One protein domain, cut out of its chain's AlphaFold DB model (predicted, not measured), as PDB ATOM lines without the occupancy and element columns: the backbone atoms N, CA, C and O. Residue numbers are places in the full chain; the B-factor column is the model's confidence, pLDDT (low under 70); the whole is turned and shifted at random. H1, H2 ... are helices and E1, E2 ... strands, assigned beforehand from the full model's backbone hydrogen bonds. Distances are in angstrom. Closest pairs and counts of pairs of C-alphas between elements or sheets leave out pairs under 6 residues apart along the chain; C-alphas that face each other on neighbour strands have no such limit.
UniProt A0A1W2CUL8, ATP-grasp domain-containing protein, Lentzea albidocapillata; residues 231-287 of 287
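This is residues 231 to 287 of the 287 residues of the protein "ATP-grasp domain-containing protein" of Lentzea albidocapillata (UniProt A0A1W2CUL8). A small, nearly flat sheet of four strands has one helix, H1, packed along one face over E1 and E4, while its opposite face has no named helix over it. After H1 the printed part trails off in two short helices, of which H2 only grazes the sheet and H3 lies beyond it. The 57 printed residues hold four named strands and then three named helices, in the order E1 E2 E3 E4 H1 H2 H3; the sheet's order is E1 E4 E3 E2, antiparallel throughout, and the class is mixed, helices and strands. The whole is compact, with a radius of gyration of the C-alphas of 10.4 A and spans of 30 by 23 by 14 A.

Start at E1, residues 231 to 236, an edge strand antiparallel to E4, residues 254 to 259; look at N 233 and O 257, 2.9 A apart and within hydrogen-bond range. E2, residues 242 to 244, is the other edge strand and forms a hairpin with E3, residues 249 to 251, where N 251 and O 242 are 2.8 A apart. E3 and E4 are a hairpin too, with N 256 and O 250 at 2.8 A. E2 E3 E4 are a meander, each strand the antiparallel neighbour of the one before, and E1 E2 E3 E4 a Greek key, in which E1 is also the antiparallel neighbour of E4. Next find H1, residues 262 to 273, on one face of the sheet, two layers in all: its height over the sheet is 8.2 A, and on the local plane it runs along the strands, at 27 degrees to E4. Its closest C-alphas to E4 are those of Leu 265 and Ser 259, 5.2 A apart. H2, residues 275 to 278, only grazes the sheet, with residues 276 to 277. H1, with residues 269 to 270 alone, and H2 only just touch, with 3 pairs of C-alphas within 8 A, and only at the corner; the closest are those of Val 270 and Thr 277, 5.8 A. H3, residues 281 to 284, is not on the sheet; it is close to but not clearly touching H1, the C-alphas of Ala 281 and Arg 266 being closest at 7.3 A. In H1 every O i to N i+4 pair is within hydrogen-bond range; H2 and H3 are too short for such a pair, and each has its 1 O i to N i+3 pair within range.

Find C-alpha 231 at (213.086, 230.395, 109.007); from there E1 runs 17.4 A to C-alpha 236. E2, residues 242 to 244, and E3, residues 249 to 251, are short, and E4 runs 16.7 A from 254 to 259. H1 starts at C-alpha 262, (212.212, 234.713, 104.248), and runs 16.0 A to 273. H2, residues 275 to 278, follows, and H3 ends at C-alpha 284, (207.710, 231.026, 98.310).

The C-alphas of Glu 240 and Val 286 are the two farthest apart, at 30.1 A. The printed part has no cut, and its six links between named elements are tight. Look for low confidence in residues 275 to 287, the 13 under 70; the mean pLDDT of the printed part is 83.0.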
ATOM      1  N   TRP A 231     213.539 231.228 110.108       97.00
ATOM      2  CA  TRP A 231     213.086 230.395 109.007       97.00
ATOM      3  C   TRP A 231     214.179 229.436 108.575       97.00
ATOM      4  O   TRP A 231     215.347 229.800 108.473       97.00
ATOM      5  N   ALA A 232     213.781 228.211 108.273       97.31
ATOM      6  CA  ALA A 232     214.610 227.226 107.623       97.31
ATOM      7  C   ALA A 232     213.834 226.588 106.472       97.31
ATOM      8  O   ALA A 232     212.630 226.329 106.559       97.31
ATOM      9  N   ALA A 233     214.549 226.328 105.387       95.56
ATOM     10  CA  ALA A 233     214.022 225.650 104.222       95.56
ATOM     11  C   ALA A 233     214.970 224.544 103.802       95.56
ATOM     12  O   ALA A 233     216.181 224.607 104.024       95.56
ATOM     13  N   GLU A 234     214.404 223.527 103.172       94.31
ATOM     14  CA  GLU A 234     215.202 222.421 102.703       94.31
ATOM     15  C   GLU A 234     214.665 221.808 101.421       94.31
ATOM     16  O   GLU A 234     213.478 221.501 101.311       94.31
ATOM     17  N   VAL A 235     215.563 221.541 100.485       92.50
ATOM     18  CA  VAL A 235     215.267 221.006  99.152       92.50
ATOM     19  C   VAL A 235     216.183 219.819  98.835       92.50
ATOM     20  O   VAL A 235     217.251 219.690  99.446       92.50
ATOM     21  N   PRO A 236     215.789 218.920  97.914       89.94
ATOM     22  CA  PRO A 236     216.700 217.906  97.387       89.94
ATOM     23  C   PRO A 236     217.958 218.557  96.809       89.94
ATOM     24  O   PRO A 236     217.880 219.629  96.213       89.94
ATOM     25  N   TYR A 237     219.111 217.914  96.985       89.75
ATOM     26  CA  TYR A 237     220.379 218.426  96.477       89.75
ATOM     27  C   TYR A 237     221.231 217.281  95.938       89.75
ATOM     28  O   TYR A 237     221.433 216.280  96.622       89.75
ATOM     29  N   GLY A 238     221.688 217.424  94.693       86.25
ATOM     30  CA  GLY A 238     222.520 216.433  94.004       86.25
ATOM     31  C   GLY A 238     223.939 216.910  93.691       86.25
ATOM     32  O   GLY A 238     224.612 216.264  92.896       86.25
ATOM     33  N   GLY A 239     224.362 218.056  94.236       87.69
ATOM     34  CA  GLY A 239     225.712 218.595  94.052       87.69
ATOM     35  C   GLY A 239     226.724 218.060  95.070       87.69
ATOM     36  O   GLY A 239     226.426 217.157  95.852       87.69
ATOM     37  N   GLU A 240     227.924 218.642  95.076       91.06
ATOM     38  CA  GLU A 240     228.978 218.284  96.032       91.06
ATOM     39  C   GLU A 240     228.601 218.655  97.467       91.06
ATOM     40  O   GLU A 240     228.031 219.710  97.734       91.06
ATOM     41  N   HIS A 241     228.934 217.785  98.419       94.50
ATOM     42  CA  HIS A 241     228.651 218.043  99.826       94.50
ATOM     43  C   HIS A 241     229.493 219.208 100.355       94.50
ATOM     44  O   HIS A 241     230.713 219.218 100.199       94.50
ATOM     45  N   PHE A 242     228.856 220.143 101.058       94.88
ATOM     46  CA  PHE A 242     229.546 221.244 101.724       94.88
ATOM     47  C   PHE A 242     228.770 221.750 102.945       94.88
ATOM     48  O   PHE A 242     227.577 221.490 103.126       94.88
ATOM     49  N   SER A 243     229.453 222.517 103.787       94.12
ATOM     50  CA  SER A 243     228.852 223.259 104.893       94.12
ATOM     51  C   SER A 243     229.440 224.661 104.938       94.12
ATOM     52  O   SER A 243     230.660 224.793 104.929       94.12
ATOM     53  N   ALA A 244     228.579 225.667 105.051       94.19
ATOM     54  CA  ALA A 244     228.936 227.053 105.340       94.19
ATOM     55  C   ALA A 244     228.138 227.500 106.580       94.19
ATOM     56  O   ALA A 244     227.061 228.094 106.451       94.19
ATOM     57  N   PRO A 245     228.575 227.114 107.797       91.19
ATOM     58  CA  PRO A 245     227.840 227.393 109.032       91.19
ATOM     59  C   PRO A 245     227.618 228.888 109.290       91.19
ATOM     60  O   PRO A 245     226.565 229.257 109.807       91.19
ATOM     61  N   GLU A 246     228.567 229.736 108.889       91.50
ATOM     62  CA  GLU A 246     228.487 231.199 108.943       91.50
ATOM     63  C   GLU A 246     227.298 231.750 108.146       91.50
ATOM     64  O   GLU A 246     226.603 232.653 108.611       91.50
ATOM     65  N   ASP A 247     226.992 231.128 107.008       92.25
ATOM     66  CA  ASP A 247     225.839 231.459 106.173       92.25
ATOM     67  C   ASP A 247     224.580 230.673 106.575       92.25
ATOM     68  O   ASP A 247     223.511 230.866 105.988       92.25
ATOM     69  N   GLN A 248     224.676 229.798 107.583       94.62
ATOM     70  CA  GLN A 248     223.634 228.848 107.977       94.62
ATOM     71  C   GLN A 248     223.197 227.972 106.794       94.62
ATOM     72  O   GLN A 248     222.006 227.868 106.490       94.62
ATOM     73  N   VAL A 249     224.168 227.358 106.111       95.38
ATOM     74  CA  VAL A 249     223.934 226.491 104.950       95.38
ATOM     75  C   VAL A 249     224.624 225.147 105.131       95.38
ATOM     76  O   VAL A 249     225.813 225.068 105.438       95.38
ATOM     77  N   PHE A 250     223.877 224.072 104.888       95.12
ATOM     78  CA  PHE A 250     224.391 222.707 104.906       95.12
ATOM     79  C   PHE A 250     223.856 221.935 103.705       95.12
ATOM     80  O   PHE A 250     222.643 221.807 103.541       95.12
ATOM     81  N   ALA A 251     224.750 221.372 102.899       93.44
ATOM     82  CA  ALA A 251     224.411 220.592 101.720       93.44
ATOM     83  C   ALA A 251     225.007 219.181 101.815       93.44
ATOM     84  O   ALA A 251     226.213 218.985 101.932       93.44
ATOM     85  N   THR A 252     224.128 218.184 101.786       91.38
ATOM     86  CA  THR A 252     224.476 216.752 101.705       91.38
ATOM     87  C   THR A 252     223.619 216.122 100.606       91.38
ATOM     88  O   THR A 252     223.605 216.640  99.503       91.38
ATOM     89  N   SER A 253     222.778 215.126 100.895       88.88
ATOM     90  CA  SER A 253     221.694 214.713  99.981       88.88
ATOM     91  C   SER A 253     220.556 215.742  99.880       88.88
ATOM     92  O   SER A 253     219.633 215.613  99.072       88.88
ATOM     93  N   ARG A 254     220.582 216.751 100.757       91.44
ATOM     94  CA  ARG A 254     219.644 217.872 100.809       91.44
ATOM     95  C   ARG A 254     220.385 219.152 101.156       91.44
ATOM     96  O   ARG A 254     221.297 219.106 101.989       91.44
ATOM     97  N   LEU A 255     219.952 220.250 100.545       94.50
ATOM     98  CA  LEU A 255     220.378 221.609 100.850       94.50
ATOM     99  C   LEU A 255     219.419 222.171 101.891       94.50
ATOM    100  O   LEU A 255     218.232 222.331 101.607       94.50
ATOM    101  N   THR A 256     219.942 222.464 103.074       95.69
ATOM    102  CA  THR A 256     219.225 223.090 104.181       95.69
ATOM    103  C   THR A 256     219.803 224.480 104.391       95.69
ATOM    104  O   THR A 256     221.013 224.627 104.566       95.69
ATOM    105  N   VAL A 257     218.947 225.494 104.374       96.31
ATOM    106  CA  VAL A 257     219.326 226.889 104.612       96.31
ATOM    107  C   VAL A 257     218.474 227.464 105.733       96.31
ATOM    108  O   VAL A 257     217.331 227.039 105.910       96.31
ATOM    109  N   ALA A 258     219.008 228.433 106.471       97.06
ATOM    110  CA  ALA A 258     218.237 229.221 107.425       97.06
ATOM    111  C   ALA A 258     218.528 230.723 107.322       97.06
ATOM    112  O   ALA A 258     219.565 231.158 106.807       97.06
ATOM    113  N   SER A 259     217.552 231.516 107.753       95.44
ATOM    114  CA  SER A 259     217.576 232.973 107.715       95.44
ATOM    115  C   SER A 259     216.511 233.543 108.648       95.44
ATOM    116  O   SER A 259     215.425 232.976 108.773       95.44
ATOM    117  N   ASP A 260     216.790 234.692 109.259       94.75
ATOM    118  CA  ASP A 260     215.789 235.446 110.023       94.75
ATOM    119  C   ASP A 260     214.772 236.145 109.088       94.75
ATOM    120  O   ASP A 260     213.667 236.485 109.503       94.75
ATOM    121  N   ASP A 261     215.112 236.272 107.800       90.56
ATOM    122  CA  ASP A 261     214.297 236.866 106.736       90.56
ATOM    123  C   ASP A 261     213.951 235.829 105.637       90.56
ATOM    124  O   ASP A 261     214.871 235.252 105.033       90.56
ATOM    125  N   PRO A 262     212.655 235.588 105.336       88.38
ATOM    126  CA  PRO A 262     212.212 234.713 104.248       88.38
ATOM    127  C   PRO A 262     212.755 235.081 102.859       88.38
ATOM    128  O   PRO A 262     212.977 234.184 102.041       88.38
ATOM    129  N   ALA A 263     212.986 236.366 102.571       88.19
ATOM    130  CA  ALA A 263     213.527 236.791 101.279       88.19
ATOM    131  C   ALA A 263     214.971 236.292 101.108       88.19
ATOM    132  O   ALA A 263     215.282 235.593 100.141       88.19
ATOM    133  N   GLN A 264     215.815 236.524 102.114       91.50
ATOM    134  CA  GLN A 264     217.179 235.990 102.155       91.50
ATOM    135  C   GLN A 264     217.214 234.456 102.154       91.50
ATOM    136  O   GLN A 264     218.107 233.856 101.556       91.50
ATOM    137  N   LEU A 265     216.238 233.790 102.784       91.88
ATOM    138  CA  LEU A 265     216.118 232.329 102.735       91.88
ATOM    139  C   LEU A 265     215.982 231.829 101.289       91.88
ATOM    140  O   LEU A 265     216.658 230.879 100.886       91.88
ATOM    141  N   ARG A 266     215.130 232.493 100.502       88.50
ATOM    142  CA  ARG A 266     214.922 232.185  99.083       88.50
ATOM    143  C   ARG A 266     216.173 232.474  98.258       88.50
ATOM    144  O   ARG A 266     216.552 231.641  97.437       88.50
ATOM    145  N   GLU A 267     216.827 233.610  98.482       90.31
ATOM    146  CA  GLU A 267     218.082 233.952  97.802       90.31
ATOM    147  C   GLU A 267     219.169 232.906  98.062       90.31
ATOM    148  O   GLU A 267     219.822 232.454  97.123       90.31
ATOM    149  N   LYS A 268     219.315 232.452  99.315       92.44
ATOM    150  CA  LYS A 268     220.242 231.370  99.671       92.44
ATOM    151  C   LYS A 268     219.895 230.070  98.945       92.44
ATOM    152  O   LYS A 268     220.796 229.441  98.398       92.44
ATOM    153  N   LEU A 269     218.621 229.673  98.890       90.06
ATOM    154  CA  LEU A 269     218.220 228.471  98.146       90.06
ATOM    155  C   LEU A 269     218.639 228.541  96.676       90.06
ATOM    156  O   LEU A 269     219.252 227.596  96.191       90.06
ATOM    157  N   VAL A 270     218.366 229.660  96.002       87.94
ATOM    158  CA  VAL A 270     218.723 229.850  94.586       87.94
ATOM    159  C   VAL A 270     220.241 229.868  94.405       87.94
ATOM    160  O   VAL A 270     220.778 229.153  93.557       87.94
ATOM    161  N   ARG A 271     220.952 230.635  95.243       89.44
ATOM    162  CA  ARG A 271     222.415 230.778  95.196       89.44
ATOM    163  C   ARG A 271     223.130 229.439  95.367       89.44
ATOM    164  O   ARG A 271     224.062 229.157  94.621       89.44
ATOM    165  N   PHE A 272     222.722 228.642  96.353       89.56
ATOM    166  CA  PHE A 272     223.424 227.412  96.729       89.56
ATOM    167  C   PHE A 272     222.860 226.152  96.059       89.56
ATOM    168  O   PHE A 272     223.580 225.166  95.914       89.56
ATOM    169  N   GLY A 273     221.593 226.162  95.648       82.56
ATOM    170  CA  GLY A 273     220.926 225.024  95.014       82.56
ATOM    171  C   GLY A 273     220.908 225.066  93.486       82.56
ATOM    172  O   GLY A 273     220.646 224.043  92.850       82.56
ATOM    173  N   GLY A 274     221.189 226.222  92.878       72.69
ATOM    174  CA  GLY A 274     221.167 226.409  91.426       72.69
ATOM    175  C   GLY A 274     219.785 226.168  90.802       72.69
ATOM    176  O   GLY A 274     218.758 226.177  91.486       72.69
ATOM    177  N   LYS A 275     219.752 225.890  89.487       61.97
ATOM    178  CA  LYS A 275     218.515 225.773  88.677       61.97
ATOM    179  C   LYS A 275     217.484 224.763  89.203       61.97
ATOM    180  O   LYS A 275     216.301 224.882  88.904       61.97
ATOM    181  N   GLN A 276     217.907 223.758  89.977       61.53
ATOM    182  CA  GLN A 276     217.005 222.750  90.553       61.53
ATOM    183  C   GLN A 276     216.053 223.345  91.604       61.53
ATOM    184  O   GLN A 276     214.977 222.800  91.839       61.53
ATOM    185  N   THR A 277     216.418 224.479  92.208       61.03
ATOM    186  CA  THR A 277     215.625 225.140  93.255       61.03
ATOM    187  C   THR A 277     214.668 226.210  92.738       61.03
ATOM    188  O   THR A 277     213.701 226.534  93.429       61.03
ATOM    189  N   ASP A 278     214.846 226.671  91.497       57.94
ATOM    190  CA  ASP A 278     213.942 227.629  90.844       57.94
ATOM    191  C   ASP A 278     212.516 227.067  90.703       57.94
ATOM    192  O   ASP A 278     211.538 227.798  90.850       57.94
ATOM    193  N   LEU A 279     212.378 225.745  90.535       55.22
ATOM    194  CA  LEU A 279     211.085 225.040  90.503       55.22
ATOM    195  C   LEU A 279     210.315 225.132  91.831       55.22
ATOM    196  O   LEU A 279     209.091 225.002  91.855       55.22
ATOM    197  N   HIS A 280     211.013 225.372  92.941       60.66
ATOM    198  CA  HIS A 280     210.417 225.517  94.268       60.66
ATOM    199  C   HIS A 280     210.137 226.982  94.632       60.66
ATOM    200  O   HIS A 280     209.464 227.239  95.630       60.66
ATOM    201  N   ALA A 281     210.576 227.947  93.816       52.34
ATOM    202  CA  ALA A 281     210.386 229.374  94.064       52.34
ATOM    203  C   ALA A 281     208.903 229.789  94.102       52.34
ATOM    204  O   ALA A 281     208.542 230.692  94.856       52.34
ATOM    205  N   ALA A 282     208.029 229.093  93.365       52.44
ATOM    206  CA  ALA A 282     206.580 229.316  93.405       52.44
ATOM    207  C   ALA A 282     205.973 229.029  94.793       52.44
ATOM    208  O   ALA A 282     205.032 229.703  95.207       52.44
ATOM    209  N   ALA A 283     206.544 228.090  95.559       55.34
ATOM    210  CA  ALA A 283     206.093 227.800  96.922       55.34
ATOM    211  C   ALA A 283     206.406 228.944  97.907       55.34
ATOM    212  O   ALA A 283     205.725 229.075  98.922       55.34
ATOM    213  N   PHE A 284     207.384 229.798  97.578       53.75
ATOM    214  CA  PHE A 284     207.710 231.026  98.310       53.75
ATOM    215  C   PHE A 284     206.925 232.252  97.825       53.75
ATOM    216  O   PHE A 284     206.879 233.244  98.533       53.75
ATOM    217  N   GLN A 285     206.300 232.220  96.641       45.62
ATOM    218  CA  GLN A 285     205.501 233.345  96.117       45.62
ATOM    219  C   GLN A 285     204.111 233.460  96.750       45.62
ATOM    220  O   GLN A 285     203.391 234.420  96.502       45.62
ATOM    221  N   VAL A 286     203.733 232.477  97.567       39.69
ATOM    222  CA  VAL A 286     202.539 232.523  98.413       39.69
ATOM    223  C   VAL A 286     202.881 232.915  99.866       39.69
ATOM    224  O   VAL A 286     202.031 232.788 100.754       39.69
ATOM    225  N   ALA A 287     204.121 233.357 100.117       39.22
ATOM    226  CA  ALA A 287     204.563 234.005 101.353       39.22
ATOM    227  C   ALA A 287     204.220 235.495 101.348       39.22
ATOM    228  O   ALA A 287     204.482 236.148 100.313       39.22
TER     229      ALA A 287